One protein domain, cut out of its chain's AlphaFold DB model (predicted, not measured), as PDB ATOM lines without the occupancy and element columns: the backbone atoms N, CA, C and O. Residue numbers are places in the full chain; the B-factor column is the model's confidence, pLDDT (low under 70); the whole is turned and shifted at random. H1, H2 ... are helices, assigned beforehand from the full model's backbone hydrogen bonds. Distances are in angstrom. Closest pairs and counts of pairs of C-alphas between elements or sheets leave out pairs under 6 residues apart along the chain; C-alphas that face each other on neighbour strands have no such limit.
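Overview. This is residues 193 to 240 and 247 to 280 of the 628 residues of an uncharacterized protein of Monoraphidium neglectum (UniProt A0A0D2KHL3). What is the shape? Two long helices, H1 and H3, make a narrow V staggered lengthwise, H1's end meeting H3 at Ala 265, and short H2 packs on H3. Residues 193 to 200 and 273 to 280 stick out at opposite ends. How is it made up? The 82 printed residues, all helix in class, hold H1, H2, H3 in that order; the whole is loose, radius of gyration of the C-alphas 17.0 A, spanning 64 by 25 by 15 A.

Arrangement. What does H1, residues 193 to 222, touch? It touches H3, residues 248 to 280, closest at the C-alphas of Leu 222 and Ala 265, 7.3 A, at a shallow tilt of 22 degrees, the same way. And H2, residues 230 to 240? It is apart from H1 but touches H3 at residues 254 to 261 alone, closest at the C-alphas of Arg 238 and Leu 254, 7.0 A, at a shallow tilt of 18 degrees, opposite ways. Are the backbones helical? In H1, H2 and H3 every O i to N i+4 pair is within hydrogen-bond range.

Along the chain. Where does H1 begin? C-alpha 193 is at (-41.481, 33.243, 26.893); H1 is 43.0 A long, H2 15.5 A. Where does H3 end? After 47.5 A, at C-alpha 280, (-1.556, -13.991, 10.593).

Size, cuts and confidence. Is anything missing? Residues 241 to 246 are not printed; C-alphas 240 and 247 are 14.6 A apart across the cut. How confident is the model? Mean pLDDT of the printed part is 74.2; 14 residues are under 70, among them 267 to 269.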
ATOM      1  N   LEU A 193     -42.931  33.464  26.846       76.25
ATOM      2  CA  LEU A 193     -41.481  33.243  26.893       76.25
ATOM      3  C   LEU A 193     -41.107  32.083  27.826       76.25
ATOM      4  O   LEU A 193     -40.273  31.253  27.456       76.25
ATOM      5  N   ALA A 194     -41.754  31.975  28.989       80.38
ATOM      6  CA  ALA A 194     -41.565  30.863  29.917       80.38
ATOM      7  C   ALA A 194     -42.014  29.525  29.306       80.38
ATOM      8  O   ALA A 194     -41.279  28.539  29.377       80.38
ATOM      9  N   ALA A 195     -43.163  29.492  28.623       82.44
ATOM     10  CA  ALA A 195     -43.647  28.308  27.916       82.44
ATOM     11  C   ALA A 195     -42.714  27.905  26.760       82.44
ATOM     12  O   ALA A 195     -42.405  26.725  26.589       82.44
ATOM     13  N   ALA A 196     -42.190  28.873  26.002       74.06
ATOM     14  CA  ALA A 196     -41.222  28.613  24.937       74.06
ATOM     15  C   ALA A 196     -39.866  28.118  25.475       74.06
ATOM     16  O   ALA A 196     -39.198  27.313  24.818       74.06
ATOM     17  N   ALA A 197     -39.437  28.578  26.653       73.06
ATOM     18  CA  ALA A 197     -38.253  28.063  27.338       73.06
ATOM     19  C   ALA A 197     -38.485  26.637  27.874       73.06
ATOM     20  O   ALA A 197     -37.630  25.764  27.699       73.06
ATOM     21  N   ALA A 198     -39.666  26.360  28.434       79.94
ATOM     22  CA  ALA A 198     -40.069  25.025  28.874       79.94
ATOM     23  C   ALA A 198     -40.129  24.026  27.701       79.94
ATOM     24  O   ALA A 198     -39.566  22.938  27.783       79.94
ATOM     25  N   ALA A 199     -40.701  24.415  26.559       79.56
ATOM     26  CA  ALA A 199     -40.734  23.571  25.362       79.56
ATOM     27  C   ALA A 199     -39.324  23.285  24.803       79.56
ATOM     28  O   ALA A 199     -39.018  22.165  24.391       79.56
ATOM     29  N   ARG A 200     -38.423  24.280  24.825       75.94
ATOM     30  CA  ARG A 200     -37.024  24.099  24.393       75.94
ATOM     31  C   ARG A 200     -36.239  23.173  25.316       75.94
ATOM     32  O   ARG A 200     -35.481  22.337  24.825       75.94
ATOM     33  N   THR A 201     -36.420  23.304  26.628       72.31
ATOM     34  CA  THR A 201     -35.779  22.417  27.609       72.31
ATOM     35  C   THR A 201     -36.307  20.990  27.488       72.31
ATOM     36  O   THR A 201     -35.498  20.067  27.440       72.31
ATOM     37  N   GLN A 202     -37.615  20.794  27.296       78.50
ATOM     38  CA  GLN A 202     -38.204  19.477  27.013       78.50
ATOM     39  C   GLN A 202     -37.640  18.851  25.728       78.50
ATOM     40  O   GLN A 202     -37.147  17.726  25.763       78.50
ATOM     41  N   SER A 203     -37.580  19.601  24.620       84.12
ATOM     42  CA  SER A 203     -36.991  19.123  23.357       84.12
ATOM     43  C   SER A 203     -35.503  18.755  23.475       84.12
ATOM     44  O   SER A 203     -35.010  17.854  22.788       84.12
ATOM     45  N   LEU A 204     -34.740  19.462  24.313       73.12
ATOM     46  CA  LEU A 204     -33.352  19.097  24.605       73.12
ATOM     47  C   LEU A 204     -33.277  17.810  25.429       73.12
ATOM     48  O   LEU A 204     -32.481  16.936  25.095       73.12
ATOM     49  N   VAL A 205     -34.122  17.664  26.451       76.31
ATOM     50  CA  VAL A 205     -34.193  16.452  27.279       76.31
ATOM     51  C   VAL A 205     -34.546  15.223  26.436       76.31
ATOM     52  O   VAL A 205     -33.874  14.201  26.560       76.31
ATOM     53  N   GLU A 206     -35.521  15.327  25.531       81.38
ATOM     54  CA  GLU A 206     -35.905  14.242  24.616       81.38
ATOM     55  C   GLU A 206     -34.760  13.844  23.675       81.38
ATOM     56  O   GLU A 206     -34.473  12.658  23.497       81.38
ATOM     57  N   ARG A 207     -34.048  14.824  23.098       74.88
ATOM     58  CA  ARG A 207     -32.887  14.553  22.231       74.88
ATOM     59  C   ARG A 207     -31.735  13.902  22.991       74.88
ATOM     60  O   ARG A 207     -31.106  12.989  22.463       74.88
ATOM     61  N   VAL A 208     -31.472  14.343  24.221       74.81
ATOM     62  CA  VAL A 208     -30.459  13.736  25.096       74.81
ATOM     63  C   VAL A 208     -30.844  12.295  25.439       74.81
ATOM     64  O   VAL A 208     -30.010  11.408  25.290       74.81
ATOM     65  N   GLN A 209     -32.108  12.026  25.775       79.69
ATOM     66  CA  GLN A 209     -32.594  10.659  26.013       79.69
ATOM     67  C   GLN A 209     -32.479   9.764  24.771       79.69
ATOM     68  O   GLN A 209     -32.066   8.609  24.874       79.69
ATOM     69  N   ALA A 210     -32.794  10.281  23.581       78.38
ATOM     70  CA  ALA A 210     -32.620   9.535  22.336       78.38
ATOM     71  C   ALA A 210     -31.140   9.186  22.078       78.38
ATOM     72  O   ALA A 210     -30.824   8.067  21.660       78.38
ATOM     73  N   LEU A 211     -30.219  10.112  22.370       69.62
ATOM     74  CA  LEU A 211     -28.777   9.865  22.282       69.62
ATOM     75  C   LEU A 211     -28.298   8.847  23.321       69.62
ATOM     76  O   LEU A 211     -27.522   7.963  22.967       69.62
ATOM     77  N   GLU A 212     -28.787   8.908  24.562       72.69
ATOM     78  CA  GLU A 212     -28.493   7.917  25.609       72.69
ATOM     79  C   GLU A 212     -28.914   6.500  25.179       72.69
ATOM     80  O   GLU A 212     -28.156   5.542  25.354       72.69
ATOM     81  N   GLN A 213     -30.083   6.354  24.544       83.19
ATOM     82  CA  GLN A 213     -30.557   5.065  24.026       83.19
ATOM     83  C   GLN A 213     -29.685   4.537  22.879       83.19
ATOM     84  O   GLN A 213     -29.300   3.364  22.880       83.19
ATOM     85  N   LEU A 214     -29.336   5.391  21.907       76.44
ATOM     86  CA  LEU A 214     -28.433   5.016  20.812       76.44
ATOM     87  C   LEU A 214     -27.041   4.647  21.335       76.44
ATOM     88  O   LEU A 214     -26.440   3.670  20.882       76.44
ATOM     89  N   TYR A 215     -26.549   5.394  22.320       74.25
ATOM     90  CA  TYR A 215     -25.283   5.134  22.985       74.25
ATOM     91  C   TYR A 215     -25.285   3.776  23.696       74.25
ATOM     92  O   TYR A 215     -24.372   2.974  23.494       74.25
ATOM     93  N   ALA A 216     -26.335   3.465  24.462       73.94
ATOM     94  CA  ALA A 216     -26.482   2.173  25.126       73.94
ATOM     95  C   ALA A 216     -26.474   1.004  24.122       73.94
ATOM     96  O   ALA A 216     -25.805  -0.006  24.357       73.94
ATOM     97  N   GLN A 217     -27.139   1.157  22.970       79.94
ATOM     98  CA  GLN A 217     -27.111   0.158  21.894       79.94
ATOM     99  C   GLN A 217     -25.706  -0.026  21.296       79.94
ATOM    100  O   GLN A 217     -25.288  -1.159  21.044       79.94
ATOM    101  N   GLN A 218     -24.950   1.056  21.083       73.25
ATOM    102  CA  GLN A 218     -23.569   0.976  20.581       73.25
ATOM    103  C   GLN A 218     -22.626   0.337  21.607       73.25
ATOM    104  O   GLN A 218     -21.825  -0.532  21.263       73.25
ATOM    105  N   MET A 219     -22.777   0.686  22.884       70.38
ATOM    106  CA  MET A 219     -22.021   0.085  23.983       70.38
ATOM    107  C   MET A 219     -22.271  -1.417  24.121       70.38
ATOM    108  O   MET A 219     -21.340  -2.169  24.398       70.38
ATOM    109  N   GLN A 220     -23.500  -1.882  23.880       78.06
ATOM    110  CA  GLN A 220     -23.797  -3.316  23.845       78.06
ATOM    111  C   GLN A 220     -23.077  -4.035  22.698       78.06
ATOM    112  O   GLN A 220     -22.578  -5.141  22.902       78.06
ATOM    113  N   ARG A 221     -22.956  -3.411  21.518       75.12
ATOM    114  CA  ARG A 221     -22.211  -3.983  20.377       75.12
ATOM    115  C   ARG A 221     -20.708  -4.045  20.636       75.12
ATOM    116  O   ARG A 221     -20.053  -5.003  20.239       75.12
ATOM    117  N   LEU A 222     -20.172  -3.037  21.318       67.31
ATOM    118  CA  LEU A 222     -18.744  -2.920  21.616       67.31
ATOM    119  C   LEU A 222     -18.318  -3.650  22.892       67.31
ATOM    120  O   LEU A 222     -17.126  -3.727  23.183       67.31
ATOM    121  N   LYS A 223     -19.263  -4.236  23.634       73.88
ATOM    122  CA  LYS A 223     -19.007  -4.906  24.916       73.88
ATOM    123  C   LYS A 223     -17.973  -6.040  24.815       73.88
ATOM    124  O   LYS A 223     -17.289  -6.304  25.794       73.88
ATOM    125  N   GLY A 224     -17.818  -6.657  23.638       75.12
ATOM    126  CA  GLY A 224     -16.797  -7.682  23.373       75.12
ATOM    127  C   GLY A 224     -15.380  -7.155  23.103       75.12
ATOM    128  O   GLY A 224     -14.445  -7.944  23.105       75.12
ATOM    129  N   TYR A 225     -15.216  -5.848  22.879       67.00
ATOM    130  CA  TYR A 225     -13.935  -5.203  22.547       67.00
ATOM    131  C   TYR A 225     -13.415  -4.286  23.664       67.00
ATOM    132  O   TYR A 225     -12.315  -3.745  23.573       67.00
ATOM    133  N   MET A 226     -14.206  -4.088  24.721       70.12
ATOM    134  CA  MET A 226     -13.818  -3.268  25.864       70.12
ATOM    135  C   MET A 226     -12.903  -4.064  26.802       70.12
ATOM    136  O   MET A 226     -13.238  -5.194  27.161       70.12
ATOM    137  N   PRO A 227     -11.786  -3.485  27.272       72.38
ATOM    138  CA  PRO A 227     -10.948  -4.141  28.261       72.38
ATOM    139  C   PRO A 227     -11.734  -4.290  29.566       72.38
ATOM    140  O   PRO A 227     -12.430  -3.364  30.006       72.38
ATOM    141  N   SER A 228     -11.615  -5.459  30.192       71.44
ATOM    142  CA  SER A 228     -12.225  -5.764  31.485       71.44
ATOM    143  C   SER A 228     -11.865  -4.670  32.500       71.44
ATOM    144  O   SER A 228     -10.691  -4.441  32.780       71.44
ATOM    145  N   GLY A 229     -12.877  -3.945  32.989       76.75
ATOM    146  CA  GLY A 229     -12.726  -2.836  33.942       76.75
ATOM    147  C   GLY A 229     -12.848  -1.418  33.361       76.75
ATOM    148  O   GLY A 229     -13.007  -0.475  34.128       76.75
ATOM    149  N   ALA A 230     -12.846  -1.208  32.036       72.44
ATOM    150  CA  ALA A 230     -13.098   0.134  31.474       72.44
ATOM    151  C   ALA A 230     -14.511   0.652  31.786       72.44
ATOM    152  O   ALA A 230     -14.679   1.820  32.123       72.44
ATOM    153  N   VAL A 231     -15.507  -0.236  31.741       73.75
ATOM    154  CA  VAL A 231     -16.890   0.094  32.110       73.75
ATOM    155  C   VAL A 231     -17.007   0.403  33.606       73.75
ATOM    156  O   VAL A 231     -17.726   1.326  33.967       73.75
ATOM    157  N   ALA A 232     -16.267  -0.316  34.459       77.94
ATOM    158  CA  ALA A 232     -16.247  -0.079  35.904       77.94
ATOM    159  C   ALA A 232     -15.626   1.285  36.246       77.94
ATOM    160  O   ALA A 232     -16.243   2.072  36.946       77.94
ATOM    161  N   ARG A 233     -14.489   1.635  35.632       75.31
ATOM    162  CA  ARG A 233     -13.852   2.954  35.816       75.31
ATOM    163  C   ARG A 233     -14.698   4.112  35.298       75.31
ATOM    164  O   ARG A 233     -14.715   5.183  35.895       75.31
ATOM    165  N   ALA A 234     -15.400   3.915  34.183       73.38
ATOM    166  CA  ALA A 234     -16.375   4.894  33.716       73.38
ATOM    167  C   ALA A 234     -17.534   5.026  34.714       73.38
ATOM    168  O   ALA A 234     -17.956   6.135  35.000       73.38
ATOM    169  N   ALA A 235     -18.018   3.920  35.287       75.56
ATOM    170  CA  ALA A 235     -19.050   3.948  36.321       75.56
ATOM    171  C   ALA A 235     -18.588   4.650  37.613       75.56
ATOM    172  O   ALA A 235     -19.346   5.438  38.165       75.56
ATOM    173  N   GLU A 236     -17.344   4.455  38.047       76.81
ATOM    174  CA  GLU A 236     -16.766   5.154  39.206       76.81
ATOM    175  C   GLU A 236     -16.669   6.669  38.983       76.81
ATOM    176  O   GLU A 236     -17.062   7.446  39.850       76.81
ATOM    177  N   ARG A 237     -16.243   7.120  37.793       75.19
ATOM    178  CA  ARG A 237     -16.240   8.558  37.453       75.19
ATOM    179  C   ARG A 237     -17.641   9.162  37.455       75.19
ATOM    180  O   ARG A 237     -17.818  10.291  37.900       75.19
ATOM    181  N   ARG A 238     -18.650   8.390  37.036       75.06
ATOM    182  CA  ARG A 238     -20.061   8.807  37.085       75.06
ATOM    183  C   ARG A 238     -20.590   8.970  38.505       75.06
ATOM    184  O   ARG A 238     -21.496   9.777  38.709       75.06
ATOM    185  N   LEU A 239     -20.062   8.199  39.453       75.44
ATOM    186  CA  LEU A 239     -20.376   8.334  40.876       75.44
ATOM    187  C   LEU A 239     -19.640   9.529  41.502       75.44
ATOM    188  O   LEU A 239     -20.179  10.157  42.404       75.44
ATOM    189  N   ALA A 240     -18.460   9.884  40.984       71.25
ATOM    190  CA  ALA A 240     -17.663  11.021  41.450       71.25
ATOM    191  C   ALA A 240     -18.103  12.394  40.894       71.25
ATOM    192  O   ALA A 240     -17.637  13.426  41.376       71.25
ATOM    193  N   SER A 247     -29.760  16.297  36.439       77.00
ATOM    194  CA  SER A 247     -29.405  17.589  35.828       77.00
ATOM    195  C   SER A 247     -28.908  17.433  34.384       77.00
ATOM    196  O   SER A 247     -28.276  16.439  34.025       77.00
ATOM    197  N   LEU A 248     -29.179  18.438  33.543       67.69
ATOM    198  CA  LEU A 248     -28.730  18.446  32.147       67.69
ATOM    199  C   LEU A 248     -27.198  18.427  32.044       67.69
ATOM    200  O   LEU A 248     -26.670  17.732  31.183       67.69
ATOM    201  N   LEU A 249     -26.495  19.111  32.953       66.81
ATOM    202  CA  LEU A 249     -25.030  19.078  33.045       66.81
ATOM    203  C   LEU A 249     -24.524  17.656  33.300       66.81
ATOM    204  O   LEU A 249     -23.691  17.173  32.543       66.81
ATOM    205  N   ARG A 250     -25.124  16.929  34.255       75.19
ATOM    206  CA  ARG A 250     -24.753  15.531  34.522       75.19
ATOM    207  C   ARG A 250     -24.982  14.631  33.308       75.19
ATOM    208  O   ARG A 250     -24.189  13.732  33.054       75.19
ATOM    209  N   ARG A 251     -26.049  14.866  32.539       74.44
ATOM    210  CA  ARG A 251     -26.309  14.118  31.296       74.44
ATOM    211  C   ARG A 251     -25.309  14.450  30.189       74.44
ATOM    212  O   ARG A 251     -24.922  13.559  29.440       74.44
ATOM    213  N   VAL A 252     -24.871  15.705  30.089       76.38
ATOM    214  CA  VAL A 252     -23.810  16.104  29.153       76.38
ATOM    215  C   VAL A 252     -22.484  15.456  29.547       76.38
ATOM    216  O   VAL A 252     -21.866  14.831  28.690       76.38
ATOM    217  N   ASP A 253     -22.105  15.491  30.825       75.88
ATOM    218  CA  ASP A 253     -20.889  14.836  31.326       75.88
ATOM    219  C   ASP A 253     -20.916  13.321  31.047       75.88
ATOM    220  O   ASP A 253     -19.947  12.749  30.551       75.88
ATOM    221  N   LEU A 254     -22.071  12.674  31.259       74.12
ATOM    222  CA  LEU A 254     -22.289  11.259  30.934       74.12
ATOM    223  C   LEU A 254     -22.097  10.949  29.444       74.12
ATOM    224  O   LEU A 254     -21.547   9.897  29.099       74.12
ATOM    225  N   LEU A 255     -22.570  11.836  28.565       72.62
ATOM    226  CA  LEU A 255     -22.387  11.704  27.123       72.62
ATOM    227  C   LEU A 255     -20.925  11.918  26.725       72.62
ATOM    228  O   LEU A 255     -20.435  11.172  25.883       72.62
ATOM    229  N   GLU A 256     -20.220  12.878  27.326       76.75
ATOM    230  CA  GLU A 256     -18.801  13.136  27.051       76.75
ATOM    231  C   GLU A 256     -17.911  11.965  27.482       76.75
ATOM    232  O   GLU A 256     -17.162  11.439  26.653       76.75
ATOM    233  N   ASP A 257     -18.067  11.485  28.720       74.38
ATOM    234  CA  ASP A 257     -17.392  10.282  29.219       74.38
ATOM    235  C   ASP A 257     -17.701   9.075  28.333       74.38
ATOM    236  O   ASP A 257     -16.837   8.249  28.020       74.38
ATOM    237  N   GLY A 258     -18.960   8.969  27.903       72.25
ATOM    238  CA  GLY A 258     -19.394   7.905  27.024       72.25
ATOM    239  C   GLY A 258     -18.696   7.943  25.662       72.25
ATOM    240  O   GLY A 258     -18.262   6.899  25.161       72.25
ATOM    241  N   LEU A 259     -18.568   9.132  25.077       73.12
ATOM    242  CA  LEU A 259     -17.929   9.361  23.783       73.12
ATOM    243  C   LEU A 259     -16.413   9.130  23.855       73.12
ATOM    244  O   LEU A 259     -15.850   8.520  22.948       73.12
ATOM    245  N   GLU A 260     -15.764   9.525  24.954       75.31
ATOM    246  CA  GLU A 260     -14.350   9.222  25.201       75.31
ATOM    247  C   GLU A 260     -14.120   7.707  25.317       75.31
ATOM    248  O   GLU A 260     -13.190   7.160  24.718       75.31
ATOM    249  N   LEU A 261     -15.001   6.998  26.032       76.19
ATOM    250  CA  LEU A 261     -14.939   5.543  26.151       76.19
ATOM    251  C   LEU A 261     -15.100   4.853  24.787       76.19
ATOM    252  O   LEU A 261     -14.376   3.899  24.498       76.19
ATOM    253  N   LEU A 262     -16.017   5.337  23.941       68.56
ATOM    254  CA  LEU A 262     -16.213   4.827  22.579       68.56
ATOM    255  C   LEU A 262     -14.974   5.034  21.707       68.56
ATOM    256  O   LEU A 262     -14.550   4.091  21.040       68.56
ATOM    257  N   LEU A 263     -14.377   6.227  21.736       74.25
ATOM    258  CA  LEU A 263     -13.149   6.517  20.992       74.25
ATOM    259  C   LEU A 263     -12.003   5.599  21.440       74.25
ATOM    260  O   LEU A 263     -11.347   4.979  20.604       74.25
ATOM    261  N   ARG A 264     -11.830   5.390  22.753       70.25
ATOM    262  CA  ARG A 264     -10.829   4.443  23.279       70.25
ATOM    263  C   ARG A 264     -11.111   2.997  22.881       70.25
ATOM    264  O   ARG A 264     -10.181   2.247  22.593       70.25
ATOM    265  N   ALA A 265     -12.371   2.574  22.882       67.88
ATOM    266  CA  ALA A 265     -12.747   1.230  22.451       67.88
ATOM    267  C   ALA A 265     -12.475   1.018  20.964       67.88
ATOM    268  O   ALA A 265     -12.000  -0.046  20.569       67.88
ATOM    269  N   GLN A 266     -12.725   2.043  20.150       71.81
ATOM    270  CA  GLN A 266     -12.386   2.041  18.737       71.81
ATOM    271  C   GLN A 266     -10.869   1.899  18.547       71.81
ATOM    272  O   GLN A 266     -10.442   1.011  17.808       71.81
ATOM    273  N   ASP A 267     -10.060   2.653  19.296       69.19
ATOM    274  CA  ASP A 267      -8.597   2.534  19.279       69.19
ATOM    275  C   ASP A 267      -8.102   1.146  19.712       69.19
ATOM    276  O   ASP A 267      -7.168   0.599  19.123       69.19
ATOM    277  N   LEU A 268      -8.715   0.542  20.733       67.69
ATOM    278  CA  LEU A 268      -8.348  -0.799  21.196       67.69
ATOM    279  C   LEU A 268      -8.769  -1.885  20.206       67.69
ATOM    280  O   LEU A 268      -7.977  -2.785  19.927       67.69
ATOM    281  N   SER A 269      -9.964  -1.774  19.623       69.25
ATOM    282  CA  SER A 269     -10.420  -2.682  18.567       69.25
ATOM    283  C   SER A 269      -9.487  -2.632  17.354       69.25
ATOM    284  O   SER A 269      -9.120  -3.673  16.807       69.25
ATOM    285  N   TRP A 270      -9.005  -1.434  17.007       76.31
ATOM    286  CA  TRP A 270      -8.002  -1.237  15.971       76.31
ATOM    287  C   TRP A 270      -6.682  -1.928  16.319       76.31
ATOM    288  O   TRP A 270      -6.140  -2.673  15.504       76.31
ATOM    289  N   GLN A 271      -6.183  -1.738  17.545       68.94
ATOM    290  CA  GLN A 271      -4.957  -2.390  18.014       68.94
ATOM    291  C   GLN A 271      -5.067  -3.916  18.014       68.94
ATOM    292  O   GLN A 271      -4.096  -4.604  17.703       68.94
ATOM    293  N   GLU A 272      -6.218  -4.466  18.388       72.62
ATOM    294  CA  GLU A 272      -6.415  -5.909  18.411       72.62
ATOM    295  C   GLU A 272      -6.487  -6.500  17.000       72.62
ATOM    296  O   GLU A 272      -5.887  -7.548  16.749       72.62
ATOM    297  N   GLU A 273      -7.121  -5.805  16.055       68.06
ATOM    298  CA  GLU A 273      -7.088  -6.188  14.642       68.06
ATOM    299  C   GLU A 273      -5.658  -6.127  14.079       68.06
ATOM    300  O   GLU A 273      -5.238  -7.017  13.342       68.06
ATOM    301  N   GLU A 274      -4.858  -5.147  14.497       67.56
ATOM    302  CA  GLU A 274      -3.444  -5.039  14.130       67.56
ATOM    303  C   GLU A 274      -2.589  -6.168  14.746       67.56
ATOM    304  O   GLU A 274      -1.741  -6.749  14.067       67.56
ATOM    305  N   ARG A 275      -2.864  -6.583  15.992       76.19
ATOM    306  CA  ARG A 275      -2.242  -7.775  16.608       76.19
ATOM    307  C   ARG A 275      -2.661  -9.074  15.927       76.19
ATOM    308  O   ARG A 275      -1.869 -10.016  15.898       76.19
ATOM    309  N   ARG A 276      -3.895  -9.164  15.421       74.75
ATOM    310  CA  ARG A 276      -4.333 -10.304  14.597       74.75
ATOM    311  C   ARG A 276      -3.545 -10.339  13.291       74.75
ATOM    312  O   ARG A 276      -2.976 -11.375  12.979       74.75
ATOM    313  N   ARG A 277      -3.356  -9.192  12.628       65.81
ATOM    314  CA  ARG A 277      -2.496  -9.092  11.430       65.81
ATOM    315  C   ARG A 277      -1.051  -9.495  11.696       65.81
ATOM    316  O   ARG A 277      -0.466 -10.187  10.874       65.81
ATOM    317  N   ALA A 278      -0.481  -9.095  12.832       71.88
ATOM    318  CA  ALA A 278       0.872  -9.505  13.206       71.88
ATOM    319  C   ALA A 278       0.986 -11.029  13.403       71.88
ATOM    320  O   ALA A 278       2.006 -11.611  13.050       71.88
ATOM    321  N   ARG A 279      -0.066 -11.682  13.919       82.06
ATOM    322  CA  ARG A 279      -0.126 -13.146  14.051       82.06
ATOM    323  C   ARG A 279      -0.298 -13.837  12.699       82.06
ATOM    324  O   ARG A 279       0.471 -14.739  12.382       82.06
ATOM    325  N   ASP A 280      -1.240 -13.372  11.885       75.19
ATOM    326  CA  ASP A 280      -1.556 -13.991  10.593       75.19
ATOM    327  C   ASP A 280      -0.432 -13.776   9.559       75.19
ATOM    328  O   ASP A 280      -0.144 -14.658   8.750       75.19
TER     329      ASP A 280